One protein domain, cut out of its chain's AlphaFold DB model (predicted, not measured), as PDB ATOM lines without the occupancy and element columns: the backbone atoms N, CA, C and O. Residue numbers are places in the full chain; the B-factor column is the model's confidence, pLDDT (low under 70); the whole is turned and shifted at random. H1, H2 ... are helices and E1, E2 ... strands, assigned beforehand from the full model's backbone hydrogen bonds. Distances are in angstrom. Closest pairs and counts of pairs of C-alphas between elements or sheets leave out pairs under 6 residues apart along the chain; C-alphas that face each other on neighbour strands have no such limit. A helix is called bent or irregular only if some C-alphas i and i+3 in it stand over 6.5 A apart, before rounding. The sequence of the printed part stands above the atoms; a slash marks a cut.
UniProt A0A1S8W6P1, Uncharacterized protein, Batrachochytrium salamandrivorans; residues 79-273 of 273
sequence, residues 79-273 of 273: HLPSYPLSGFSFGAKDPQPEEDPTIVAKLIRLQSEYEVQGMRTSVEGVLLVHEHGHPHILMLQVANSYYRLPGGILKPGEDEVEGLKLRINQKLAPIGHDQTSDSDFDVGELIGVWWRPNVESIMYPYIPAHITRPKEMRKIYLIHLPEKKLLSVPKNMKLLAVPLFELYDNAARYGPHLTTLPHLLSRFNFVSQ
ATOM      1  N   HIS A  79      47.077   2.587  56.196       90.81
ATOM      2  CA  HIS A  79      47.449   1.262  56.671       90.81
ATOM      3  C   HIS A  79      46.975   0.225  55.663       90.81
ATOM      4  O   HIS A  79      45.789   0.158  55.348       90.81
ATOM      5  N   LEU A  80      47.908  -0.591  55.185       92.00
ATOM      6  CA  LEU A  80      47.633  -1.668  54.253       92.00
ATOM      7  C   LEU A  80      47.916  -3.005  54.940       92.00
ATOM      8  O   LEU A  80      49.086  -3.373  55.091       92.00
ATOM      9  N   PRO A  81      46.869  -3.724  55.383       93.12
ATOM     10  CA  PRO A  81      47.009  -5.080  55.882       93.12
ATOM     11  C   PRO A  81      47.671  -5.975  54.840       93.12
ATOM     12  O   PRO A  81      47.316  -5.959  53.662       93.12
ATOM     13  N   SER A  82      48.623  -6.771  55.296       93.69
ATOM     14  CA  SER A  82      49.225  -7.849  54.528       93.69
ATOM     15  C   SER A  82      49.167  -9.111  55.372       93.69
ATOM     16  O   SER A  82      49.391  -9.058  56.582       93.69
ATOM     17  N   TYR A  83      48.902 -10.242  54.728       97.31
ATOM     18  CA  TYR A  83      48.804 -11.549  55.374       97.31
ATOM     19  C   TYR A  83      49.952 -12.457  54.926       97.31
ATOM     20  O   TYR A  83      50.479 -12.263  53.821       97.31
ATOM     21  N   PRO A  84      50.366 -13.430  55.758       97.69
ATOM     22  CA  PRO A  84      51.495 -14.287  55.438       97.69
ATOM     23  C   PRO A  84      51.190 -15.149  54.211       97.69
ATOM     24  O   PRO A  84      50.096 -15.698  54.081       97.69
ATOM     25  N   LEU A  85      52.182 -15.335  53.339       97.31
ATOM     26  CA  LEU A  85      52.072 -16.169  52.138       97.31
ATOM     27  C   LEU A  85      51.574 -17.594  52.456       97.31
ATOM     28  O   LEU A  85      50.832 -18.173  51.668       97.31
ATOM     29  N   SER A  86      51.917 -18.134  53.630       96.62
ATOM     30  CA  SER A  86      51.478 -19.455  54.100       96.62
ATOM     31  C   SER A  86      49.965 -19.581  54.335       96.62
ATOM     32  O   SER A  86      49.458 -20.700  54.384       96.62
ATOM     33  N   GLY A  87      49.233 -18.466  54.460       94.44
ATOM     34  CA  GLY A  87      47.767 -18.445  54.535       94.44
ATOM     35  C   GLY A  87      47.080 -18.683  53.185       94.44
ATOM     36  O   GLY A  87      45.883 -18.981  53.138       94.44
ATOM     37  N   PHE A  88      47.826 -18.593  52.082       95.75
ATOM     38  CA  PHE A  88      47.314 -18.772  50.729       95.75
ATOM     39  C   PHE A  88      47.648 -20.165  50.207       95.75
ATOM     40  O   PHE A  88      48.785 -20.629  50.258       95.75
ATOM     41  N   SER A  89      46.635 -20.831  49.662       94.44
ATOM     42  CA  SER A  89      46.790 -22.134  49.008       94.44
ATOM     43  C   SER A  89      46.725 -21.976  47.495       94.44
ATOM     44  O   SER A  89      45.942 -21.169  46.990       94.44
ATOM     45  N   PHE A  90      47.518 -22.765  46.770       94.69
ATOM     46  CA  PHE A  90      47.622 -22.673  45.316       94.69
ATOM     47  C   PHE A  90      47.092 -23.942  44.648       94.69
ATOM     48  O   PHE A  90      47.651 -25.025  44.809       94.69
ATOM     49  N   GLY A  91      46.001 -23.797  43.900       93.56
ATOM     50  CA  GLY A  91      45.437 -24.839  43.049       93.56
ATOM     51  C   GLY A  91      45.956 -24.745  41.615       93.56
ATOM     52  O   GLY A  91      46.517 -23.731  41.197       93.56
ATOM     53  N   ALA A  92      45.717 -25.790  40.827       93.50
ATOM     54  CA  ALA A  92      45.979 -25.786  39.392       93.50
ATOM     55  C   ALA A  92      44.661 -25.842  38.614       93.50
ATOM     56  O   ALA A  92      43.737 -26.555  39.001       93.50
ATOM     57  N   LYS A  93      44.597 -25.133  37.486       94.06
ATOM     58  CA  LYS A  93      43.500 -25.239  36.515       94.06
ATOM     59  C   LYS A  93      44.020 -25.395  35.095       94.06
ATOM     60  O   LYS A  93      45.230 -25.357  34.853       94.06
ATOM     61  N   ASP A  94      43.104 -25.604  34.162       93.75
ATOM     62  CA  ASP A  94      43.458 -25.822  32.767       93.75
ATOM     63  C   ASP A  94      44.263 -24.657  32.182       93.75
ATOM     64  O   ASP A  94      44.109 -23.503  32.605       93.75
ATOM     65  N   PRO A  95      45.195 -24.959  31.260       92.56
ATOM     66  CA  PRO A  95      46.034 -23.941  30.659       92.56
ATOM     67  C   PRO A  95      45.169 -22.920  29.922       92.56
ATOM     68  O   PRO A  95      44.250 -23.274  29.187       92.56
ATOM     69  N   GLN A  96      45.495 -21.643  30.095       89.69
ATOM     70  CA  GLN A  96      44.802 -20.565  29.406       89.69
ATOM     71  C   GLN A  96      45.650 -20.098  28.220       89.69
ATOM     72  O   GLN A  96      46.770 -19.628  28.456       89.69
ATOM     73  N   PRO A  97      45.153 -20.189  26.975       88.00
ATOM     74  CA  PRO A  97      45.909 -19.750  25.811       88.00
ATOM     75  C   PRO A  97      46.225 -18.255  25.903       88.00
ATOM     76  O   PRO A  97      45.462 -17.463  26.465       88.00
ATOM     77  N   GLU A  98      47.383 -17.878  25.374       85.69
ATOM     78  CA  GLU A  98      47.718 -16.476  25.172       85.69
ATOM     79  C   GLU A  98      46.949 -15.944  23.959       85.69
ATOM     80  O   GLU A  98      46.829 -16.637  22.953       85.69
ATOM     81  N   GLU A  99      46.399 -14.732  24.072       85.88
ATOM     82  CA  GLU A  99      45.611 -14.123  22.991       85.88
ATOM     83  C   GLU A  99      46.467 -13.833  21.756       85.88
ATOM     84  O   GLU A  99      46.042 -14.094  20.634       85.88
ATOM     85  N   ASP A 100      47.676 -13.305  21.967       88.56
ATOM     86  CA  ASP A 100      48.567 -12.871  20.897       88.56
ATOM     87  C   ASP A 100      49.901 -13.632  20.994       88.56
ATOM     88  O   ASP A 100      50.615 -13.472  21.983       88.56
ATOM     89  N   PRO A 101      50.300 -14.419  19.977       85.69
ATOM     90  CA  PRO A 101      51.537 -15.207  20.026       85.69
ATOM     91  C   PRO A 101      52.804 -14.350  19.901       85.69
ATOM     92  O   PRO A 101      53.904 -14.808  20.198       85.69
ATOM     93  N   THR A 102      52.675 -13.117  19.401       89.00
ATOM     94  CA  THR A 102      53.794 -12.193  19.206       89.00
ATOM     95  C   THR A 102      53.399 -10.772  19.590       89.00
ATOM     96  O   THR A 102      52.235 -10.376  19.501       89.00
ATOM     97  N   ILE A 103      54.398  -9.962  19.946       88.25
ATOM     98  CA  ILE A 103      54.210  -8.528  20.214       88.25
ATOM     99  C   ILE A 103      53.647  -7.818  18.973       88.25
ATOM    100  O   ILE A 103      52.791  -6.949  19.100       88.25
ATOM    101  N   VAL A 104      54.075  -8.218  17.772       93.06
ATOM    102  CA  VAL A 104      53.588  -7.641  16.510       93.06
ATOM    103  C   VAL A 104      52.092  -7.903  16.329       93.06
ATOM    104  O   VAL A 104      51.349  -6.966  16.053       93.06
ATOM    105  N   ALA A 105      51.627  -9.136  16.557       94.56
ATOM    106  CA  ALA A 105      50.202  -9.468  16.488       94.56
ATOM    107  C   ALA A 105      49.377  -8.638  17.487       94.56
ATOM    108  O   ALA A 105      48.351  -8.064  17.122       94.56
ATOM    109  N   LYS A 106      49.889  -8.475  18.714       93.44
ATOM    110  CA  LYS A 106      49.272  -7.635  19.747       93.44
ATOM    111  C   LYS A 106      49.142  -6.168  19.329       93.44
ATOM    112  O   LYS A 106      48.130  -5.532  19.627       93.44
ATOM    113  N   LEU A 107      50.160  -5.623  18.663       94.81
ATOM    114  CA  LEU A 107      50.167  -4.248  18.156       94.81
ATOM    115  C   LEU A 107      49.209  -4.068  16.969       94.81
ATOM    116  O   LEU A 107      48.467  -3.089  16.940       94.81
ATOM    117  N   ILE A 108      49.148  -5.036  16.048       95.88
ATOM    118  CA  ILE A 108      48.176  -5.041  14.942       95.88
ATOM    119  C   ILE A 108      46.746  -5.054  15.491       95.88
ATOM    120  O   ILE A 108      45.924  -4.240  15.078       95.88
ATOM    121  N   ARG A 109      46.464  -5.924  16.469       95.56
ATOM    122  CA  ARG A 109      45.157  -5.990  17.130       95.56
ATOM    123  C   ARG A 109      44.816  -4.704  17.881       95.56
ATOM    124  O   ARG A 109      43.674  -4.266  17.862       95.56
ATOM    125  N   LEU A 110      45.797  -4.087  18.544       96.31
ATOM    126  CA  LEU A 110      45.602  -2.786  19.188       96.31
ATOM    127  C   LEU A 110      45.202  -1.715  18.171       96.31
ATOM    128  O   LEU A 110      44.282  -0.953  18.445       96.31
ATOM    129  N   GLN A 111      45.871  -1.659  17.019       96.75
ATOM    130  CA  GLN A 111      45.544  -0.690  15.975       96.75
ATOM    131  C   GLN A 111      44.145  -0.936  15.394       96.75
ATOM    132  O   GLN A 111      43.367   0.011  15.294       96.75
ATOM    133  N   SER A 112      43.798  -2.186  15.071       96.44
ATOM    134  CA  SER A 112      42.490  -2.510  14.487       96.44
ATOM    135  C   SER A 112      41.334  -2.263  15.457       96.44
ATOM    136  O   SER A 112      40.323  -1.676  15.078       96.44
ATOM    137  N   GLU A 113      41.481  -2.638  16.729       95.81
ATOM    138  CA  GLU A 113      40.501  -2.303  17.764       95.81
ATOM    139  C   GLU A 113      40.375  -0.785  17.917       95.81
ATOM    140  O   GLU A 113      39.266  -0.259  17.994       95.81
ATOM    141  N   TYR A 114      41.494  -0.059  17.905       97.12
ATOM    142  CA  TYR A 114      41.481   1.388  18.073       97.12
ATOM    143  C   TYR A 114      40.694   2.117  16.974       97.12
ATOM    144  O   TYR A 114      40.018   3.109  17.251       97.12
ATOM    145  N   GLU A 115      40.741   1.620  15.739       96.88
ATOM    146  CA  GLU A 115      39.974   2.167  14.615       96.88
ATOM    147  C   GLU A 115      38.459   1.974  14.770       96.88
ATOM    148  O   GLU A 115      37.692   2.819  14.312       96.88
ATOM    149  N   VAL A 116      38.028   0.904  15.444       96.25
ATOM    150  CA  VAL A 116      36.607   0.550  15.597       96.25
ATOM    151  C   VAL A 116      35.989   1.156  16.857       96.25
ATOM    152  O   VAL A 116      34.923   1.763  16.790       96.25
ATOM    153  N   GLN A 117      36.636   0.985  18.013       95.19
ATOM    154  CA  GLN A 117      36.070   1.333  19.327       95.19
ATOM    155  C   GLN A 117      36.838   2.447  20.057       95.19
ATOM    156  O   GLN A 117      36.405   2.900  21.116       95.19
ATOM    157  N   GLY A 118      37.954   2.925  19.500       96.19
ATOM    158  CA  GLY A 118      38.777   3.971  20.104       96.19
ATOM    159  C   GLY A 118      39.770   3.448  21.143       96.19
ATOM    160  O   GLY A 118      40.293   2.342  21.045       96.19
ATOM    161  N   MET A 119      40.095   4.284  22.130       96.94
ATOM    162  CA  MET A 119      41.137   3.978  23.110       96.94
ATOM    163  C   MET A 119      40.820   2.706  23.909       96.94
ATOM    164  O   MET A 119      39.751   2.580  24.499       96.94
ATOM    165  N   ARG A 120      41.793   1.794  23.985       97.19
ATOM    166  CA  ARG A 120      41.720   0.590  24.815       97.19
ATOM    167  C   ARG A 120      41.865   0.952  26.295       97.19
ATOM    168  O   ARG A 120      42.774   1.698  26.653       97.19
ATOM    169  N   THR A 121      41.068   0.333  27.159       97.94
ATOM    170  CA  THR A 121      41.263   0.401  28.616       97.94
ATOM    171  C   THR A 121      41.718  -0.959  29.133       97.94
ATOM    172  O   THR A 121      41.097  -1.978  28.837       97.94
ATOM    173  N   SER A 122      42.814  -0.998  29.886       97.81
ATOM    174  CA  SER A 122      43.300  -2.200  30.565       97.81
ATOM    175  C   SER A 122      43.374  -1.974  32.072       97.81
ATOM    176  O   SER A 122      43.684  -0.879  32.536       97.81
ATOM    177  N   VAL A 123      43.061  -3.016  32.837       98.44
ATOM    178  CA  VAL A 123      43.062  -2.999  34.302       98.44
ATOM    179  C   VAL A 123      43.920  -4.141  34.825       98.44
ATOM    180  O   VAL A 123      43.842  -5.265  34.330       98.44
ATOM    181  N   GLU A 124      44.749  -3.848  35.817       98.31
ATOM    182  CA  GLU A 124      45.656  -4.789  36.472       98.31
ATOM    183  C   GLU A 124      45.503  -4.676  37.994       98.31
ATOM    184  O   GLU A 124      45.286  -3.587  38.524       98.31
ATOM    185  N   GLY A 125      45.603  -5.805  38.695       98.12
ATOM    186  CA  GLY A 125      45.483  -5.892  40.146       98.12
ATOM    187  C   GLY A 125      46.814  -6.227  40.811       98.12
ATOM    188  O   GLY A 125      47.479  -7.193  40.431       98.12
ATOM    189  N   VAL A 126      47.187  -5.462  41.833       98.31
ATOM    190  CA  VAL A 126      48.302  -5.761  42.736       98.31
ATOM    191  C   VAL A 126      47.755  -6.480  43.957       98.31
ATOM    192  O   VAL A 126      47.028  -5.890  44.752       98.31
ATOM    193  N   LEU A 127      48.123  -7.751  44.109       97.75
ATOM    194  CA  LEU A 127      47.807  -8.540  45.294       97.75
ATOM    195  C   LEU A 127      49.041  -8.607  46.190       97.75
ATOM    196  O   LEU A 127      50.093  -9.089  45.760       97.75
ATOM    197  N   LEU A 128      48.901  -8.108  47.415       97.19
ATOM    198  CA  LEU A 128      49.986  -8.001  48.379       97.19
ATOM    199  C   LEU A 128      49.889  -9.108  49.432       97.19
ATOM    200  O   LEU A 128      48.843  -9.307  50.044       97.19
ATOM    201  N   VAL A 129      51.005  -9.775  49.682       97.75
ATOM    202  CA  VAL A 129      51.202 -10.701  50.803       97.75
ATOM    203  C   VAL A 129      52.500 -10.334  51.514       97.75
ATOM    204  O   VAL A 129      53.255  -9.485  51.032       97.75
ATOM    205  N   HIS A 130      52.792 -10.963  52.647       97.44
ATOM    206  CA  HIS A 130      54.119 -10.874  53.249       97.44
ATOM    207  C   HIS A 130      54.752 -12.241  53.454       97.44
ATOM    208  O   HIS A 130      54.079 -13.254  53.621       97.44
ATOM    209  N   GLU A 131      56.074 -12.255  53.444       96.69
ATOM    210  CA  GLU A 131      56.869 -13.385  53.899       96.69
ATOM    211  C   GLU A 131      57.946 -12.820  54.820       96.69
ATOM    212  O   GLU A 131      58.628 -11.856  54.469       96.69
ATOM    213  N   HIS A 132      58.029 -13.348  56.044       94.00
ATOM    214  CA  HIS A 132      58.915 -12.838  57.098       94.00
ATOM    215  C   HIS A 132      58.772 -11.324  57.373       94.00
ATOM    216  O   HIS A 132      59.750 -10.656  57.696       94.00
ATOM    217  N   GLY A 133      57.561 -10.767  57.234       93.19
ATOM    218  CA  GLY A 133      57.310  -9.332  57.420       93.19
ATOM    219  C   GLY A 133      57.772  -8.447  56.255       93.19
ATOM    220  O   GLY A 133      57.714  -7.223  56.353       93.19
ATOM    221  N   HIS A 134      58.210  -9.035  55.138       95.56
ATOM    222  CA  HIS A 134      58.564  -8.300  53.928       95.56
ATOM    223  C   HIS A 134      57.416  -8.327  52.910       95.56
ATOM    224  O   HIS A 134      56.886  -9.404  52.628       95.56
ATOM    225  N   PRO A 135      57.038  -7.182  52.317       97.44
ATOM    226  CA  PRO A 135      55.971  -7.118  51.322       97.44
ATOM    227  C   PRO A 135      56.377  -7.807  50.013       97.44
ATOM    228  O   PRO A 135      57.428  -7.513  49.434       97.44
ATOM    229  N   HIS A 136      55.505  -8.687  49.531       98.25
ATOM    230  CA  HIS A 136      55.626  -9.399  48.263       98.25
ATOM    231  C   HIS A 136      54.384  -9.168  47.404       98.25
ATOM    232  O   HIS A 136      53.257  -9.148  47.901       98.25
ATOM    233  N   ILE A 137      54.587  -9.032  46.097       98.19
ATOM    234  CA  ILE A 137      53.512  -8.913  45.112       98.19
ATOM    235  C   ILE A 137      53.330 -10.259  44.420       98.19
ATOM    236  O   ILE A 137      54.292 -10.826  43.902       98.19
ATOM    237  N   LEU A 138      52.092 -10.753  44.367       98.06
ATOM    238  CA  LEU A 138      51.770 -11.950  43.596       98.06
ATOM    239  C   LEU A 138      51.727 -11.619  42.096       98.06
ATOM    240  O   LEU A 138      50.922 -10.800  41.649       98.06
ATOM    241  N   MET A 139      52.578 -12.273  41.305       97.44
ATOM    242  CA  MET A 139      52.706 -12.059  39.860       97.44
ATOM    243  C   MET A 139      52.581 -13.362  39.076       97.44
ATOM    244  O   MET A 139      53.073 -14.410  39.494       97.44
ATOM    245  N   LEU A 140      51.970 -13.285  37.893       96.50
ATOM    246  CA  LEU A 140      51.919 -14.393  36.946       96.50
ATOM    247  C   LEU A 140      53.188 -14.400  36.090       96.50
ATOM    248  O   LEU A 140      53.473 -13.430  35.388       96.50
ATOM    249  N   GLN A 141      53.902 -15.519  36.099       95.50
ATOM    250  CA  GLN A 141      55.029 -15.802  35.222       95.50
ATOM    251  C   GLN A 141      54.571 -16.698  34.063       95.50
ATOM    252  O   GLN A 141      54.061 -17.798  34.274       95.50
ATOM    253  N   VAL A 142      54.785 -16.237  32.834       91.50
ATOM    254  CA  VAL A 142      54.505 -16.939  31.577       91.50
ATOM    255  C   VAL A 142      55.837 -17.278  30.904       91.50
ATOM    256  O   VAL A 142      56.759 -16.464  30.906       91.50
ATOM    257  N   ALA A 143      55.958 -18.493  30.359       87.06
ATOM    258  CA  ALA A 143      57.151 -18.963  29.636       87.06
ATOM    259  C   ALA A 143      58.495 -18.753  30.382       87.06
ATOM    260  O   ALA A 143      59.541 -18.595  29.764       87.06
ATOM    261  N   ASN A 144      58.472 -18.750  31.722       84.62
ATOM    262  CA  ASN A 144      59.604 -18.512  32.634       84.62
ATOM    263  C   ASN A 144      60.323 -17.144  32.530       84.62
ATOM    264  O   ASN A 144      61.139 -16.833  33.397       84.62
ATOM    265  N   SER A 145      60.029 -16.302  31.543       85.38
ATOM    266  CA  SER A 145      60.719 -15.017  31.337       85.38
ATOM    267  C   SER A 145      59.796 -13.803  31.357       85.38
ATOM    268  O   SER A 145      60.277 -12.683  31.496       85.38
ATOM    269  N   TYR A 146      58.482 -14.003  31.247       90.38
ATOM    270  CA  TYR A 146      57.521 -12.914  31.149       90.38
ATOM    271  C   TYR A 146      56.680 -12.805  32.416       90.38
ATOM    272  O   TYR A 146      55.996 -13.754  32.792       90.38
ATOM    273  N   TYR A 147      56.712 -11.645  33.064       95.56
ATOM    274  CA  TYR A 147      55.968 -11.377  34.293       95.56
ATOM    275  C   TYR A 147      54.837 -10.392  34.009       95.56
ATOM    276  O   TYR A 147      55.012  -9.424  33.269       95.56
ATOM    277  N   ARG A 148      53.672 -10.630  34.610       94.88
ATOM    278  CA  ARG A 148      52.532  -9.713  34.546       94.88
ATOM    279  C   ARG A 148      51.686  -9.771  35.808       94.88
ATOM    280  O   ARG A 148      51.608 -10.805  36.472       94.88
ATOM    281  N   LEU A 149      50.995  -8.675  36.080       97.62
ATOM    282  CA  LEU A 149      49.923  -8.648  37.064       97.62
ATOM    283  C   LEU A 149      48.678  -9.371  36.515       97.62
ATOM    284  O   LEU A 149      48.463  -9.398  35.296       97.62
ATOM    285  N   PRO A 150      47.856  -9.990  37.378       96.94
ATOM    286  CA  PRO A 150      46.536 -10.460  36.980       96.94
ATOM    287  C   PRO A 150      45.641  -9.273  36.608       96.94
ATOM    288  O   PRO A 150      45.707  -8.205  37.211       96.94
ATOM    289  N   GLY A 151      44.815  -9.457  35.584       96.75
ATOM    290  CA  GLY A 151      44.051  -8.380  34.971       96.75
ATOM    291  C   GLY A 151      43.780  -8.662  33.498       96.75
ATOM    292  O   GLY A 151      43.925  -9.798  33.032       96.75
ATOM    293  N   GLY A 152      43.390  -7.631  32.756       96.00
ATOM    294  CA  GLY A 152      43.105  -7.752  31.332       96.00
ATOM    295  C   GLY A 152      42.518  -6.491  30.706       96.00
ATOM    296  O   GLY A 152      42.514  -5.413  31.293       96.00
ATOM    297  N   ILE A 153      42.028  -6.643  29.478       96.69
ATOM    298  CA  ILE A 153      41.482  -5.557  28.654       96.69
ATOM    299  C   ILE A 153      39.976  -5.468  28.876       96.69
ATOM    300  O   ILE A 153      39.308  -6.497  28.786       96.69
ATOM    301  N   LEU A 154      39.447  -4.278  29.154       97.31
ATOM    302  CA  LEU A 154      38.015  -4.020  29.314       97.31
ATOM    303  C   LEU A 154      37.297  -3.926  27.965       97.31
ATOM    304  O   LEU A 154      37.868  -3.465  26.975       97.31
ATOM    305  N   LYS A 155      36.028  -4.339  27.936       95.31
ATOM    306  CA  LYS A 155      35.127  -4.049  26.819       95.31
ATOM    307  C   LYS A 155      34.694  -2.577  26.874       95.31
ATOM    308  O   LYS A 155      34.667  -1.992  27.959       95.31
ATOM    309  N   PRO A 156      34.323  -1.958  25.740       94.50
ATOM    310  CA  PRO A 156      33.792  -0.598  25.748       94.50
ATOM    311  C   PRO A 156      32.584  -0.470  26.682       94.50
ATOM    312  O   PRO A 156      31.636  -1.247  26.578       94.50
ATOM    313  N   GLY A 157      32.627   0.507  27.589       93.50
ATOM    314  CA  GLY A 157      31.556   0.766  28.557       93.50
ATOM    315  C   GLY A 157      31.485  -0.208  29.741       93.50
ATOM    316  O   GLY A 157      30.575  -0.080  30.552       93.50
ATOM    317  N   GLU A 158      32.408  -1.166  29.853       96.50
ATOM    318  CA  GLU A 158      32.508  -2.041  31.024       96.50
ATOM    319  C   GLU A 158      33.041  -1.266  32.236       96.50
ATOM    320  O   GLU A 158      33.969  -0.464  32.102       96.50
ATOM    321  N   ASP A 159      32.466  -1.520  33.415       97.31
ATOM    322  CA  ASP A 159      32.957  -0.941  34.663       97.31
ATOM    323  C   ASP A 159      34.365  -1.457  34.996       97.31
ATOM    324  O   ASP A 159      34.700  -2.622  34.771       97.31
ATOM    325  N   GLU A 160      35.210  -0.576  35.522       97.31
ATOM    326  CA  GLU A 160      36.622  -0.881  35.736       97.31
ATOM    327  C   GLU A 160      36.845  -1.841  36.901       97.31
ATOM    328  O   GLU A 160      37.703  -2.720  36.808       97.31
ATOM    329  N   VAL A 161      36.068  -1.685  37.974       96.50
ATOM    330  CA  VAL A 161      36.170  -2.504  39.182       96.50
ATOM    331  C   VAL A 161      35.589  -3.884  38.912       96.50
ATOM    332  O   VAL A 161      36.281  -4.887  39.092       96.50
ATOM    333  N   GLU A 162      34.364  -3.948  38.399       96.19
ATOM    334  CA  GLU A 162      33.701  -5.213  38.072       96.19
ATOM    335  C   GLU A 162      34.428  -5.953  36.942       96.19
ATOM    336  O   GLU A 162      34.644  -7.166  36.999       96.19
ATOM    337  N   GLY A 163      34.916  -5.213  35.943       96.75
ATOM    338  CA  GLY A 163      35.743  -5.767  34.884       96.75
ATOM    339  C   GLY A 163      37.061  -6.339  35.408       96.75
ATOM    340  O   GLY A 163      37.483  -7.415  34.961       96.75
ATOM    341  N   LEU A 164      37.714  -5.670  36.366       97.69
ATOM    342  CA  LEU A 164      38.930  -6.183  36.995       97.69
ATOM    343  C   LEU A 164      38.649  -7.448  37.813       97.69
ATOM    344  O   LEU A 164      39.365  -8.432  37.625       97.69
ATOM    345  N   LYS A 165      37.600  -7.466  38.645       96.06
ATOM    346  CA  LYS A 165      37.182  -8.660  39.403       96.06
ATOM    347  C   LYS A 165      36.981  -9.854  38.484       96.06
ATOM    348  O   LYS A 165      37.607 -10.896  38.680       96.06
ATOM    349  N   LEU A 166      36.219  -9.671  37.403       94.69
ATOM    350  CA  LEU A 166      35.984 -10.708  36.403       94.69
ATOM    351  C   LEU A 166      37.300 -11.264  35.837       94.69
ATOM    352  O   LEU A 166      37.476 -12.478  35.734       94.69
ATOM    353  N   ARG A 167      38.253 -10.393  35.489       95.62
ATOM    354  CA  ARG A 167      39.549 -10.790  34.910       95.62
ATOM    355  C   ARG A 167      40.456 -11.475  35.923       95.62
ATOM    356  O   ARG A 167      41.123 -12.448  35.570       95.62
ATOM    357  N   ILE A 168      40.475 -11.024  37.174       95.56
ATOM    358  CA  ILE A 168      41.228 -11.691  38.239       95.56
ATOM    359  C   ILE A 168      40.614 -13.065  38.523       95.56
ATOM    360  O   ILE A 168      41.360 -14.041  38.563       95.56
ATOM    361  N   ASN A 169      39.287 -13.190  38.601       94.06
ATOM    362  CA  ASN A 169      38.608 -14.478  38.767       94.06
ATOM    363  C   ASN A 169      38.916 -15.437  37.613       94.06
ATOM    364  O   ASN A 169      39.350 -16.570  37.831       94.06
ATOM    365  N   GLN A 170      38.838 -14.970  36.367       92.44
ATOM    366  CA  GLN A 170      39.248 -15.761  35.203       92.44
ATOM    367  C   GLN A 170      40.691 -16.270  35.313       92.44
ATOM    368  O   GLN A 170      40.987 -17.371  34.845       92.44
ATOM    369  N   LYS A 171      41.597 -15.526  35.960       92.94
ATOM    370  CA  LYS A 171      43.003 -15.920  36.137       92.94
ATOM    371  C   LYS A 171      43.257 -16.774  37.371       92.94
ATOM    372  O   LYS A 171      44.009 -17.732  37.253       92.94
ATOM    373  N   LEU A 172      42.628 -16.485  38.505       94.81
ATOM    374  CA  LEU A 172      43.023 -17.005  39.818       94.81
ATOM    375  C   LEU A 172      41.896 -17.694  40.597       94.81
ATOM    376  O   LEU A 172      42.189 -18.338  41.601       94.81
ATOM    377  N   ALA A 173      40.635 -17.612  40.171       92.56
ATOM    378  CA  ALA A 173      39.562 -18.309  40.874       92.56
ATOM    379  C   ALA A 173      39.632 -19.838  40.672       92.56
ATOM    380  O   ALA A 173      40.027 -20.298  39.586       92.56
ATOM    381  N   PRO A 174      39.225 -20.627  41.686       90.25
ATOM    382  CA  PRO A 174      39.009 -22.068  41.573       90.25
ATOM    383  C   PRO A 174      37.972 -22.465  40.515       90.25
ATOM    384  O   PRO A 174      37.105 -21.684  40.131       90.25
ATOM    385  N   ILE A 175      38.049 -23.717  40.054       83.69
ATOM    386  CA  ILE A 175      37.028 -24.307  39.177       83.69
ATOM    387  C   ILE A 175      35.740 -24.481  39.987       83.69
ATOM    388  O   ILE A 175      35.792 -24.968  41.114       83.69
ATOM    389  N   GLY A 176      34.597 -24.090  39.418       77.56
ATOM    390  CA  GLY A 176      33.310 -24.136  40.123       77.56
ATOM    391  C   GLY A 176      33.159 -23.053  41.193       77.56
ATOM    392  O   GLY A 176      32.316 -23.183  42.070       77.56
ATOM    393  N   HIS A 177      33.988 -22.007  41.148       74.81
ATOM    394  CA  HIS A 177      33.801 -20.832  41.985       74.81
ATOM    395  C   HIS A 177      32.501 -20.124  41.597       74.81
ATOM    396  O   HIS A 177      32.398 -19.544  40.513       74.81
ATOM    397  N   ASP A 178      31.527 -20.162  42.501       68.12
ATOM    398  CA  ASP A 178      30.385 -19.267  42.430       68.12
ATOM    399  C   ASP A 178      30.862 -17.868  42.814       68.12
ATOM    400  O   ASP A 178      31.422 -17.688  43.897       68.12
ATOM    401  N   GLN A 179      30.616 -16.881  41.945       64.44
ATOM    402  CA  GLN A 179      30.878 -15.452  42.181       64.44
ATOM    403  C   GLN A 179      29.917 -14.878  43.244       64.44
ATOM    404  O   GLN A 179      29.250 -13.867  43.047       64.44
ATOM    405  N   THR A 180      29.776 -15.586  44.361       60.69
ATOM    406  CA  THR A 180      29.100 -15.116  45.563       60.69
ATOM    407  C   THR A 180      29.970 -14.049  46.215       60.69
ATOM    408  O   THR A 180      31.197 -14.161  46.235       60.69
ATOM    409  N   SER A 181      29.333 -13.018  46.768       60.84
ATOM    410  CA  SER A 181      30.012 -11.829  47.300       60.84
ATOM    411  C   SER A 181      31.105 -12.131  48.331       60.84
ATOM    412  O   SER A 181      32.068 -11.382  48.423       60.84
ATOM    413  N   ASP A 182      30.980 -13.225  49.085       60.03
ATOM    414  CA  ASP A 182      31.887 -13.558  50.193       60.03
ATOM    415  C   ASP A 182      33.213 -14.193  49.733       60.03
ATOM    416  O   ASP A 182      34.183 -14.266  50.483       60.03
ATOM    417  N   SER A 183      33.277 -14.661  48.482       70.69
ATOM    418  CA  SER A 183      34.456 -15.340  47.930       70.69
ATOM    419  C   SER A 183      35.124 -14.587  46.777       70.69
ATOM    420  O   SER A 183      36.166 -15.030  46.283       70.69
ATOM    421  N   ASP A 184      34.589 -13.427  46.397       85.94
ATOM    422  CA  ASP A 184      35.118 -12.584  45.326       85.94
ATOM    423  C   ASP A 184      36.390 -11.812  45.757       85.94
ATOM    424  O   ASP A 184      36.869 -11.918  46.892       85.94
ATOM    425  N   PHE A 185      37.024 -11.103  44.825       93.06
ATOM    426  CA  PHE A 185      38.133 -10.193  45.105       93.06
ATOM    427  C   PHE A 185      37.614  -8.798  45.453       93.06
ATOM    428  O   PHE A 185      36.788  -8.233  44.739       93.06
ATOM    429  N   ASP A 186      38.161  -8.219  46.521       94.81
ATOM    430  CA  ASP A 186      37.873  -6.842  46.906       94.81
ATOM    431  C   ASP A 186      38.868  -5.887  46.232       94.81
ATOM    432  O   ASP A 186      40.081  -5.944  46.463       94.81
ATOM    433  N   VAL A 187      38.359  -5.047  45.332       96.56
ATOM    434  CA  VAL A 187      39.168  -4.084  44.578       96.56
ATOM    435  C   VAL A 187      39.228  -2.791  45.374       96.56
ATOM    436  O   VAL A 187      38.220  -2.111  45.550       96.56
ATOM    437  N   GLY A 188      40.429  -2.452  45.823       95.81
ATOM    438  CA  GLY A 188      40.719  -1.223  46.533       95.81
ATOM    439  C   GLY A 188      41.048  -0.063  45.597       95.81
ATOM    440  O   GLY A 188      40.517   0.098  44.499       95.81
ATOM    441  N   GLU A 189      41.957   0.786  46.058       94.50
ATOM    442  CA  GLU A 189      42.277   2.048  45.402       94.50
ATOM    443  C   GLU A 189      43.107   1.907  44.116       94.50
ATOM    444  O   GLU A 189      43.937   1.011  43.950       94.50
ATOM    445  N   LEU A 190      42.922   2.872  43.215       97.62
ATOM    446  CA  LEU A 190      43.781   3.075  42.054       97.62
ATOM    447  C   LEU A 190      45.156   3.574  42.520       97.62
ATOM    448  O   LEU A 190      45.269   4.640  43.125       97.62
ATOM    449  N   ILE A 191      46.217   2.830  42.210       96.94
ATOM    450  CA  ILE A 191      47.590   3.176  42.607       96.94
ATOM    451  C   ILE A 191      48.428   3.741  41.460       96.94
ATOM    452  O   ILE A 191      49.456   4.361  41.718       96.94
ATOM    453  N   GLY A 192      48.011   3.566  40.204       96.81
ATOM    454  CA  GLY A 192      48.735   4.122  39.063       96.81
ATOM    455  C   GLY A 192      47.964   4.065  37.751       96.81
ATOM    456  O   GLY A 192      47.143   3.174  37.531       96.81
ATOM    457  N   VAL A 193      48.266   5.012  36.858       97.81
ATOM    458  CA  VAL A 193      47.720   5.071  35.497       97.81
ATOM    459  C   VAL A 193      48.857   5.266  34.506       97.81
ATOM    460  O   VAL A 193      49.698   6.143  34.682       97.81
ATOM    461  N   TRP A 194      48.854   4.461  33.451       97.56
ATOM    462  CA  TRP A 194      49.830   4.500  32.374       97.56
ATOM    463  C   TRP A 194      49.138   4.701  31.034       97.56
ATOM    464  O   TRP A 194      48.096   4.114  30.757       97.56
ATOM    465  N   TRP A 195      49.758   5.490  30.170       98.06
ATOM    466  CA  TRP A 195      49.222   5.868  28.874       98.06
ATOM    467  C   TRP A 195      50.158   5.417  27.769       98.06
ATOM    468  O   TRP A 195      51.358   5.696  27.793       98.06
ATOM    469  N   ARG A 196      49.600   4.736  26.772       97.88
ATOM    470  CA  ARG A 196      50.294   4.393  25.536       97.88
ATOM    471  C   ARG A 196      49.921   5.418  24.459       97.88
ATOM    472  O   ARG A 196      48.772   5.411  24.014       97.88
ATOM    473  N   PRO A 197      50.839   6.287  24.010       97.56
ATOM    474  CA  PRO A 197      50.514   7.311  23.017       97.56
ATOM    475  C   PRO A 197      50.359   6.744  21.596       97.56
ATOM    476  O   PRO A 197      49.439   7.137  20.881       97.56
ATOM    477  N   ASN A 198      51.216   5.790  21.217       96.69
ATOM    478  CA  ASN A 198      51.333   5.231  19.864       96.69
ATOM    479  C   ASN A 198      51.190   3.700  19.865       96.69
ATOM    480  O   ASN A 198      51.108   3.077  20.918       96.69
ATOM    481  N   VAL A 199      51.178   3.067  18.691       95.62
ATOM    482  CA  VAL A 199      51.137   1.596  18.560       95.62
ATOM    483  C   VAL A 199      52.535   1.001  18.750       95.62
ATOM    484  O   VAL A 199      53.112   0.366  17.877       95.62
ATOM    485  N   GLU A 200      53.100   1.249  19.922       93.75
ATOM    486  CA  GLU A 200      54.433   0.823  20.338       93.75
ATOM    487  C   GLU A 200      54.362   0.292  21.764       93.75
ATOM    488  O   GLU A 200      53.389   0.547  22.466       93.75
ATOM    489  N   SER A 201      55.395  -0.412  22.228       89.31
ATOM    490  CA  SER A 201      55.415  -1.019  23.567       89.31
ATOM    491  C   SER A 201      55.569  -0.019  24.723       89.31
ATOM    492  O   SER A 201      55.184  -0.348  25.847       89.31
ATOM    493  N   ILE A 202      56.065   1.192  24.461       93.19
ATOM    494  CA  ILE A 202      56.366   2.208  25.481       93.19
ATOM    495  C   ILE A 202      55.075   2.818  26.051       93.19
ATOM    496  O   ILE A 202      54.129   3.105  25.314       93.19
ATOM    497  N   MET A 203      55.040   3.025  27.369       95.50
ATOM    498  CA  MET A 203      53.970   3.741  28.070       95.50
ATOM    499  C   MET A 203      54.564   4.782  29.021       95.50
ATOM    500  O   MET A 203      55.720   4.673  29.428       95.50
ATOM    501  N   TYR A 204      53.754   5.770  29.397       96.75
ATOM    502  CA  TYR A 204      54.144   6.873  30.275       96.75
ATOM    503  C   TYR A 204      53.156   7.016  31.437       96.75
ATOM    504  O   TYR A 204      51.955   6.840  31.223       96.75
ATOM    505  N   PRO A 205      53.600   7.396  32.647       96.81
ATOM    506  CA  PRO A 205      52.717   7.635  33.794       96.81
ATOM    507  C   PRO A 205      51.973   8.987  33.713       96.81
ATOM    508  O   PRO A 205      51.577   9.564  34.719       96.81
ATOM    509  N   TYR A 206      51.829   9.534  32.507       96.94
ATOM    510  CA  TYR A 206      51.123  10.764  32.164       96.94
ATOM    511  C   TYR A 206      50.828  10.746  30.659       96.94
ATOM    512  O   TYR A 206      51.397   9.942  29.921       96.94
ATOM    513  N   ILE A 207      49.957  11.635  30.185       97.81
ATOM    514  CA  ILE A 207      49.729  11.822  28.747       97.81
ATOM    515  C   ILE A 207      50.829  12.752  28.208       97.81
ATOM    516  O   ILE A 207      50.901  13.897  28.660       97.81
ATOM    517  N   PRO A 208      51.700  12.306  27.280       97.56
ATOM    518  CA  PRO A 208      52.765  13.155  26.749       97.56
ATOM    519  C   PRO A 208      52.239  14.399  26.025       97.56
ATOM    520  O   PRO A 208      51.111  14.423  25.529       97.56
ATOM    521  N   ALA A 209      53.081  15.432  25.926       97.31
ATOM    522  CA  ALA A 209      52.727  16.674  25.244       97.31
ATOM    523  C   ALA A 209      52.260  16.416  23.800       97.31
ATOM    524  O   ALA A 209      52.804  15.564  23.099       97.31
ATOM    525  N   HIS A 210      51.249  17.175  23.365       96.50
ATOM    526  CA  HIS A 210      50.639  17.098  22.028       96.50
ATOM    527  C   HIS A 210      49.917  15.777  21.695       96.50
ATOM    528  O   HIS A 210      49.364  15.644  20.602       96.50
ATOM    529  N   ILE A 211      49.839  14.823  22.629       97.88
ATOM    530  CA  ILE A 211      49.049  13.601  22.466       97.88
ATOM    531  C   ILE A 211      47.611  13.866  22.910       97.88
ATOM    532  O   ILE A 211      47.310  13.941  24.095       97.88
ATOM    533  N   THR A 212      46.700  13.966  21.946       96.69
ATOM    534  CA  THR A 212      45.256  14.126  22.207       96.69
ATOM    535  C   THR A 212      44.485  12.808  22.133       96.69
ATOM    536  O   THR A 212      43.344  12.730  22.580       96.69
ATOM    537  N   ARG A 213      45.086  11.768  21.538       97.25
ATOM    538  CA  ARG A 213      44.419  10.510  21.163       97.25
ATOM    539  C   ARG A 213      45.287   9.271  21.464       97.25
ATOM    540  O   ARG A 213      45.745   8.609  20.520       97.25
ATOM    541  N   PRO A 214      45.546   8.980  22.756       97.88
ATOM    542  CA  PRO A 214      46.315   7.809  23.177       97.88
ATOM    543  C   PRO A 214      45.615   6.497  22.789       97.88
ATOM    544  O   PRO A 214      44.397   6.453  22.636       97.88
ATOM    545  N   LYS A 215      46.394   5.425  22.614       98.06
ATOM    546  CA  LYS A 215      45.916   4.106  22.160       98.06
ATOM    547  C   LYS A 215      45.447   3.208  23.293       98.06
ATOM    548  O   LYS A 215      44.524   2.425  23.099       98.06
ATOM    549  N   GLU A 216      46.076   3.314  24.458       98.00
ATOM    550  CA  GLU A 216      45.749   2.502  25.631       98.00
ATOM    551  C   GLU A 216      45.878   3.338  26.908       98.00
ATOM    552  O   GLU A 216      46.881   4.032  27.092       98.00
ATOM    553  N   MET A 217      44.894   3.226  27.797       97.81
ATOM    554  CA  MET A 217      44.975   3.637  29.196       97.81
ATOM    555  C   MET A 217      45.011   2.375  30.056       97.81
ATOM    556  O   MET A 217      44.078   1.576  30.031       97.81
ATOM    557  N   ARG A 218      46.082   2.198  30.824       98.00
ATOM    558  CA  ARG A 218      46.252   1.090  31.760       98.00
ATOM    559  C   ARG A 218      46.136   1.588  33.184       98.00
ATOM    560  O   ARG A 218      46.869   2.490  33.576       98.00
ATOM    561  N   LYS A 219      45.259   0.973  33.962       98.25
ATOM    562  CA  LYS A 219      45.011   1.298  35.363       98.25
ATOM    563  C   LYS A 219      45.457   0.151  36.254       98.25
ATOM    564  O   LYS A 219      45.201  -1.009  35.946       98.25
ATOM    565  N   ILE A 220      46.131   0.486  37.345       98.25
ATOM    566  CA  ILE A 220      46.634  -0.477  38.321       98.25
ATOM    567  C   ILE A 220      45.913  -0.221  39.636       98.25
ATOM    568  O   ILE A 220      46.012   0.875  40.188       98.25
ATOM    569  N   TYR A 221      45.210  -1.231  40.124       98.50
ATOM    570  CA  TYR A 221      44.450  -1.195  41.364       98.50
ATOM    571  C   TYR A 221      45.112  -2.067  42.422       98.50
ATOM    572  O   TYR A 221      45.698  -3.107  42.117       98.50
ATOM    573  N   LEU A 222      45.007  -1.651  43.676       97.88
ATOM    574  CA  LEU A 222      45.323  -2.495  44.814       97.88
ATOM    575  C   LEU A 222      44.160  -3.462  45.066       97.88
ATOM    576  O   LEU A 222      43.004  -3.064  44.981       97.88
ATOM    577  N   ILE A 223      44.453  -4.723  45.371       97.38
ATOM    578  CA  ILE A 223      43.443  -5.732  45.706       97.38
ATOM    579  C   ILE A 223      43.598  -6.103  47.174       97.38
ATOM    580  O   ILE A 223      44.671  -6.546  47.596       97.38
ATOM    581  N   HIS A 224      42.526  -5.948  47.944       95.25
ATOM    582  CA  HIS A 224      42.493  -6.352  49.339       95.25
ATOM    583  C   HIS A 224      42.277  -7.865  49.412       95.25
ATOM    584  O   HIS A 224      41.227  -8.402  49.055       95.25
ATOM    585  N   LEU A 225      43.326  -8.574  49.825       95.00
ATOM    586  CA  LEU A 225      43.263 -10.010  50.059       95.00
ATOM    587  C   LEU A 225      42.719 -10.292  51.469       95.00
ATOM    588  O   LEU A 225      43.104  -9.591  52.403       95.00
ATOM    589  N   PRO A 226      41.876 -11.325  51.652       94.31
ATOM    590  CA  PRO A 226      41.545 -11.832  52.982       94.31
ATOM    591  C   PRO A 226      42.740 -12.590  53.588       94.31
ATOM    592  O   PRO A 226      43.700 -12.908  52.885       94.31
ATOM    593  N   GLU A 227      42.651 -12.948  54.874       93.94
ATOM    594  CA  GLU A 227      43.705 -13.695  55.590       93.94
ATOM    595  C   GLU A 227      44.077 -15.014  54.898       93.94
ATOM    596  O   GLU A 227      45.239 -15.420  54.882       93.94
ATOM    597  N   LYS A 228      43.079 -15.690  54.316       93.94
ATOM    598  CA  LYS A 228      43.236 -16.975  53.632       93.94
ATOM    599  C   LYS A 228      42.411 -16.985  52.357       93.94
ATOM    600  O   LYS A 228      41.237 -16.619  52.368       93.94
ATOM    601  N   LYS A 229      43.006 -17.438  51.252       93.62
ATOM    602  CA  LYS A 229      42.309 -17.623  49.970       93.62
ATOM    603  C   LYS A 229      42.943 -18.765  49.175       93.62
ATOM    604  O   LYS A 229      44.164 -18.938  49.180       93.62
ATOM    605  N   LEU A 230      42.113 -19.540  48.478       94.06
ATOM    606  CA  LEU A 230      42.562 -20.506  47.474       94.06
ATOM    607  C   LEU A 230      42.678 -19.807  46.116       94.06
ATOM    608  O   LEU A 230      41.695 -19.263  45.615       94.06
ATOM    609  N   LEU A 231      43.870 -19.841  45.524       95.44
ATOM    610  CA  LEU A 231      44.169 -19.259  44.217       95.44
ATOM    611  C   LEU A 231      44.513 -20.377  43.230       95.44
ATOM    612  O   LEU A 231      45.536 -21.042  43.371       95.44
ATOM    613  N   SER A 232      43.681 -20.590  42.214       95.19
ATOM    614  CA  SER A 232      43.891 -21.623  41.196       95.19
ATOM    615  C   SER A 232      44.498 -21.048  39.922       95.19
ATOM    616  O   SER A 232      43.863 -20.285  39.192       95.19
ATOM    617  N   VAL A 233      45.732 -21.455  39.638       95.31
ATOM    618  CA  VAL A 233      46.583 -20.894  38.584       95.31
ATOM    619  C   VAL A 233      46.555 -21.795  37.341       95.31
ATOM    620  O   VAL A 233      46.618 -23.021  37.475       95.31
ATOM    621  N   PRO A 234      46.459 -21.244  36.114       95.12
ATOM    622  CA  PRO A 234      46.553 -22.031  34.887       95.12
ATOM    623  C   PRO A 234      47.891 -22.769  34.792       95.12
ATOM    624  O   PRO A 234      48.937 -22.165  35.011       95.12
ATOM    625  N   LYS A 235      47.882 -24.047  34.393       94.00
ATOM    626  CA  LYS A 235      49.089 -24.905  34.309       94.00
ATOM    627  C   LYS A 235      50.225 -24.356  33.434       94.00
ATOM    628  O   LYS A 235      51.373 -24.754  33.606       94.00
ATOM    629  N   ASN A 236      49.927 -23.472  32.483       93.44
ATOM    630  CA  ASN A 236      50.922 -22.826  31.622       93.44
ATOM    631  C   ASN A 236      51.527 -21.543  32.227       93.44
ATOM    632  O   ASN A 236      52.298 -20.855  31.557       93.44
ATOM    633  N   MET A 237      51.171 -21.206  33.467       94.94
ATOM    634  CA  MET A 237      51.681 -20.057  34.209       94.94
ATOM    635  C   MET A 237      52.099 -20.492  35.612       94.94
ATOM    636  O   MET A 237      51.661 -21.519  36.125       94.94
ATOM    637  N   LYS A 238      52.941 -19.687  36.250       95.50
ATOM    638  CA  LYS A 238      53.275 -19.829  37.670       95.50
ATOM    639  C   LYS A 238      52.858 -18.565  38.398       95.50
ATOM    640  O   LYS A 238      52.995 -17.480  37.844       95.50
ATOM    641  N   LEU A 239      52.357 -18.700  39.618       96.88
ATOM    642  CA  LEU A 239      52.112 -17.564  40.499       96.88
ATOM    643  C   LEU A 239      53.282 -17.470  41.474       96.88
ATOM    644  O   LEU A 239      53.577 -18.438  42.169       96.88
ATOM    645  N   LEU A 240      53.973 -16.336  41.468       97.06
ATOM    646  CA  LEU A 240      55.161 -16.093  42.278       97.06
ATOM    647  C   LEU A 240      54.910 -14.924  43.220       97.06
ATOM    648  O   LEU A 240      54.345 -13.918  42.799       97.06
ATOM    649  N   ALA A 241      55.369 -15.040  44.462       97.88
ATOM    650  CA  ALA A 241      55.464 -13.921  45.385       97.88
ATOM    651  C   ALA A 241      56.821 -13.238  45.168       97.88
ATOM    652  O   ALA A 241      57.858 -13.820  45.470       97.88
ATOM    653  N   VAL A 242      56.821 -12.034  44.594       98.00
ATOM    654  CA  VAL A 242      58.051 -11.286  44.297       98.00
ATOM    655  C   VAL A 242      58.211 -10.155  45.317       98.00
ATOM    656  O   VAL A 242      57.327  -9.293  45.386       98.00
ATOM    657  N   PRO A 243      59.293 -10.118  46.112       97.81
ATOM    658  CA  PRO A 243      59.509  -9.062  47.093       97.81
ATOM    659  C   PRO A 243      59.744  -7.703  46.429       97.81
ATOM    660  O   PRO A 243      60.348  -7.606  45.358       97.81
ATOM    661  N   LEU A 244      59.345  -6.620  47.106       97.62
ATOM    662  CA  LEU A 244      59.525  -5.261  46.574       97.62
ATOM    663  C   LEU A 244      60.990  -4.911  46.271       97.62
ATOM    664  O   LEU A 244      61.246  -4.185  45.313       97.62
ATOM    665  N   PHE A 245      61.950  -5.433  47.043       96.62
ATOM    666  CA  PHE A 245      63.372  -5.169  46.806       96.62
ATOM    667  C   PHE A 245      63.898  -5.829  45.521       96.62
ATOM    668  O   PHE A 245      64.845  -5.322  44.935       96.62
ATOM    669  N   GLU A 246      63.299  -6.936  45.067       97.44
ATOM    670  CA  GLU A 246      63.690  -7.606  43.818       97.44
ATOM    671  C   GLU A 246      63.132  -6.872  42.590       97.44
ATOM    672  O   GLU A 246      63.746  -6.892  41.519       97.44
ATOM    673  N   LEU A 247      61.985  -6.200  42.753       97.19
ATOM    674  CA  LEU A 247      61.371  -5.346  41.734       97.19
ATOM    675  C   LEU A 247      62.054  -3.980  41.620       97.19
ATOM    676  O   LEU A 247      62.074  -3.396  40.537       97.19
ATOM    677  N   TYR A 248      62.565  -3.444  42.728       97.38
ATOM    678  CA  TYR A 248      63.170  -2.119  42.751       97.38
ATOM    679  C   TYR A 248      64.396  -2.066  41.829       97.38
ATOM    680  O   TYR A 248      65.310  -2.875  41.948       97.38
ATOM    681  N   ASP A 249      64.382  -1.119  40.888       95.38
ATOM    682  CA  ASP A 249      65.464  -0.872  39.922       95.38
ATOM    683  C   ASP A 249      65.859  -2.079  39.032       95.38
ATOM    684  O   ASP A 249      66.974  -2.179  38.531       95.38
ATOM    685  N   ASN A 250      64.929  -3.013  38.784       96.25
ATOM    686  CA  ASN A 250      65.202  -4.244  38.024       96.25
ATOM    687  C   ASN A 250      64.436  -4.331  36.690       96.25
ATOM    688  O   ASN A 250      63.737  -5.305  36.382       96.25
ATOM    689  N   ALA A 251      64.513  -3.261  35.891       94.81
ATOM    690  CA  ALA A 251      63.700  -3.130  34.677       94.81
ATOM    691  C   ALA A 251      64.116  -4.124  33.584       94.81
ATOM    692  O   ALA A 251      63.291  -4.502  32.753       94.81
ATOM    693  N   ALA A 252      65.367  -4.592  33.613       94.56
ATOM    694  CA  ALA A 252      65.869  -5.611  32.695       94.56
ATOM    695  C   ALA A 252      65.105  -6.939  32.819       94.56
ATOM    696  O   ALA A 252      64.898  -7.618  31.816       94.56
ATOM    697  N   ARG A 253      64.664  -7.301  34.033       94.88
ATOM    698  CA  ARG A 253      63.943  -8.554  34.291       94.88
ATOM    699  C   ARG A 253      62.426  -8.391  34.294       94.88
ATOM    700  O   ARG A 253      61.731  -9.228  33.726       94.88
ATOM    701  N   TYR A 254      61.911  -7.341  34.935       95.50
ATOM    702  CA  TYR A 254      60.466  -7.168  35.154       95.50
ATOM    703  C   TYR A 254      59.809  -6.157  34.210       95.50
ATOM    704  O   TYR A 254      58.586  -6.024  34.187       95.50
ATOM    705  N   GLY A 255      60.602  -5.456  33.402       92.69
ATOM    706  CA  GLY A 255      60.122  -4.379  32.550       92.69
ATOM    707  C   GLY A 255      59.817  -3.093  33.330       92.69
ATOM    708  O   GLY A 255      59.634  -3.112  34.546       92.69
ATOM    709  N   PRO A 256      59.725  -1.952  32.632       90.75
ATOM    710  CA  PRO A 256      59.664  -0.633  33.261       90.75
ATOM    711  C   PRO A 256      58.385  -0.381  34.067       90.75
ATOM    712  O   PRO A 256      58.380   0.495  34.917       90.75
ATOM    713  N   HIS A 257      57.294  -1.109  33.811       90.19
ATOM    714  CA  HIS A 257      56.026  -0.875  34.509       90.19
ATOM    715  C   HIS A 257      56.021  -1.520  35.899       90.19
ATOM    716  O   HIS A 257      55.674  -0.866  36.880       90.19
ATOM    717  N   LEU A 258      56.446  -2.784  36.010       95.62
ATOM    718  CA  LEU A 258      56.409  -3.527  37.275       95.62
ATOM    719  C   LEU A 258      57.425  -2.996  38.291       95.62
ATOM    720  O   LEU A 258      57.153  -2.996  39.489       95.62
ATOM    721  N   THR A 259      58.562  -2.472  37.833       96.31
ATOM    722  CA  THR A 259      59.583  -1.882  38.713       96.31
ATOM    723  C   THR A 259      59.180  -0.543  39.324       96.31
ATOM    724  O   THR A 259      59.843  -0.053  40.240       96.31
ATOM    725  N   THR A 260      58.071   0.053  38.876       96.00
ATOM    726  CA  THR A 260      57.502   1.237  39.535       96.00
ATOM    727  C   THR A 260      56.660   0.896  40.759       96.00
ATOM    728  O   THR A 260      56.449   1.770  41.596       96.00
ATOM    729  N   LEU A 261      56.225  -0.359  40.922       97.56
ATOM    730  CA  LEU A 261      55.349  -0.758  42.025       97.56
ATOM    731  C   LEU A 261      55.929  -0.444  43.416       97.56
ATOM    732  O   LEU A 261      55.179   0.093  44.227       97.56
ATOM    733  N   PRO A 262      57.233  -0.649  43.705       97.75
ATOM    734  CA  PRO A 262      57.817  -0.210  44.975       97.75
ATOM    735  C   PRO A 262      57.635   1.292  45.244       97.75
ATOM    736  O   PRO A 262      57.344   1.682  46.372       97.75
ATOM    737  N   HIS A 263      57.735   2.136  44.211       96.94
ATOM    738  CA  HIS A 263      57.513   3.578  44.333       96.94
ATOM    739  C   HIS A 263      56.038   3.890  44.606       96.94
ATOM    740  O   HIS A 263      55.735   4.640  45.533       96.94
ATOM    741  N   LEU A 264      55.119   3.283  43.846       96.25
ATOM    742  CA  LEU A 264      53.676   3.502  44.002       96.25
ATOM    743  C   LEU A 264      53.159   3.028  45.364       96.25
ATOM    744  O   LEU A 264      52.249   3.637  45.926       96.25
ATOM    745  N   LEU A 265      53.752   1.961  45.901       96.69
ATOM    746  CA  LEU A 265      53.353   1.386  47.178       96.69
ATOM    747  C   LEU A 265      54.046   2.037  48.389       96.69
ATOM    748  O   LEU A 265      53.611   1.823  49.516       96.69
ATOM    749  N   SER A 266      55.075   2.869  48.185       95.75
ATOM    750  CA  SER A 266      55.825   3.529  49.273       95.75
ATOM    751  C   SER A 266      54.986   4.476  50.144       95.75
ATOM    752  O   SER A 266      55.384   4.818  51.257       95.75
ATOM    753  N   ARG A 267      53.807   4.886  49.656       94.44
ATOM    754  CA  ARG A 267      52.845   5.715  50.397       94.44
ATOM    755  C   ARG A 267      52.002   4.940  51.414       94.44
ATOM    756  O   ARG A 267      51.254   5.564  52.163       94.44
ATOM    757  N   PHE A 268      52.082   3.609  51.429       94.88
ATOM    758  CA  PHE A 268      51.343   2.756  52.359       94.88
ATOM    759  C   PHE A 268      52.207   2.351  53.547       94.88
ATOM    760  O   PHE A 268      53.405   2.114  53.413       94.88
ATOM    761  N   ASN A 269      51.574   2.215  54.711       93.69
ATOM    762  CA  ASN A 269      52.179   1.555  55.859       93.69
ATOM    763  C   ASN A 269      51.736   0.091  55.872       93.69
ATOM    764  O   ASN A 269      50.585  -0.204  56.206       93.69
ATOM    765  N   PHE A 270      52.633  -0.816  55.482       93.75
ATOM    766  CA  PHE A 270      52.345  -2.247  55.479       93.75
ATOM    767  C   PHE A 270      52.222  -2.763  56.913       93.75
ATOM    768  O   PHE A 270      53.174  -2.712  57.689       93.75
ATOM    769  N   VAL A 271      51.045  -3.278  57.255       92.56
ATOM    770  CA  VAL A 271      50.796  -3.921  58.546       92.56
ATOM    771  C   VAL A 271      50.820  -5.422  58.313       92.56
ATOM    772  O   VAL A 271      49.904  -5.969  57.700       92.56
ATOM    773  N   SER A 272      51.884  -6.085  58.754       89.19
ATOM    774  CA  SER A 272      51.938  -7.546  58.775       89.19
ATOM    775  C   SER A 272      51.017  -8.053  59.879       89.19
ATOM    776  O   SER A 272      51.288  -7.814  61.056       89.19
ATOM    777  N   GLN A 273      49.913  -8.683  59.476       79.00
ATOM    778  CA  GLN A 273      49.029  -9.422  60.376       79.00
ATOM    779  C   GLN A 273      49.525 -10.853  60.566       79.00
ATOM    780  O   GLN A 273      50.201 -11.376  59.639       79.00
TER     781      GLN A 273
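What this domain is: This is residues 79 to 273 of the 273 residues of an uncharacterized protein of Batrachochytrium salamandrivorans (UniProt A0A1S8W6P1). A strongly twisted, branched sheet of seven strands, E3, E4, E5, E6, E7, E8 and E10, curls round helix H2, while H4 lies over the opposite face. The ribbon E2 and E9 packs on the last residues of H2; at one end of the domain H1 only grazes the large sheet, and at the other the ribbon E1 and E11 makes a small sandwich with it, two sheets partly face to face. The printed part has 195 residues with five named helices and eleven named strands, in the order E1 E2 H1 E3 E4 E5 E6 H2 E7 E8 E9 E10 H3 H4 H5 E11. The class is mixed, helices and strands; the large sheet is mixed too, and the two ribbons are parallel. The whole is compact, with a radius of gyration of the C-alphas of 16.8 A and spans of 46 by 36 by 31 A.

Where its parts are: The large sheet holds E3, residues 120 to 131, 35.6 A long from C-alpha 120 at (41.720, 0.590, 24.815); E4, 134 to 142, 24.3 A; E5, 146 to 148; E6, 151 to 153; E7, 186 to 196, 27.2 A; E8, 216 to 224, 25.5 A; and E10, 237 to 243, 18.7 A. The ribbons are E2, 88 to 93, with E9, 229 to 234, and E1, 79 to 82, with E11, 268 to 272, which ends at C-alpha 272 (51.938, -7.546, 58.775). The helices are H1, 103 to 117, 20.7 A; H2, 160 to 172, 17.8 A; H3, 244 to 247; H4, 251 to 258; and H5, 261 to 265.

How they stand to each other: E4 and E6 lie on one side of E3, E8 on the other side. E3 and E8 are parallel, with N 122 and O 217 2.9 A apart; E3 and E4 form an antiparallel hairpin, with N 129 and O 136 at 2.9 A. E3, E4 and E5 make a meander, each strand the antiparallel neighbour of the one before, and with E6 a Greek key, the fourth strand returning beside the first. The closest C-alphas of H2 and E6 are those of Gly 151 and Arg 167, 5.1 A; of H2 and E9, Leu 172 and Ser 232, 4.9 A. H4's height over the sheet is 7.6 A; H5 stands at the sheet's level; H3 only grazes the sheet and touches H5, Leu 244 to Pro 262, C-alphas 5.6 A apart. Every O i to N i+4 pair is within hydrogen-bond range in H1, H2 and H5; H3 is too short for one, and H4, irregular with C-alphas 253 and 256 9.1 A apart, has 1 of 4 and 0 of 5 O i to N i+3 pairs.

The domain as a whole: The C-alphas farthest apart, of Val 116 and His 132, are 49.0 A apart. The printed part has no cut; the long links are H2 to E7 and E7 to E8. Residues 178 to 182 have pLDDT under 70.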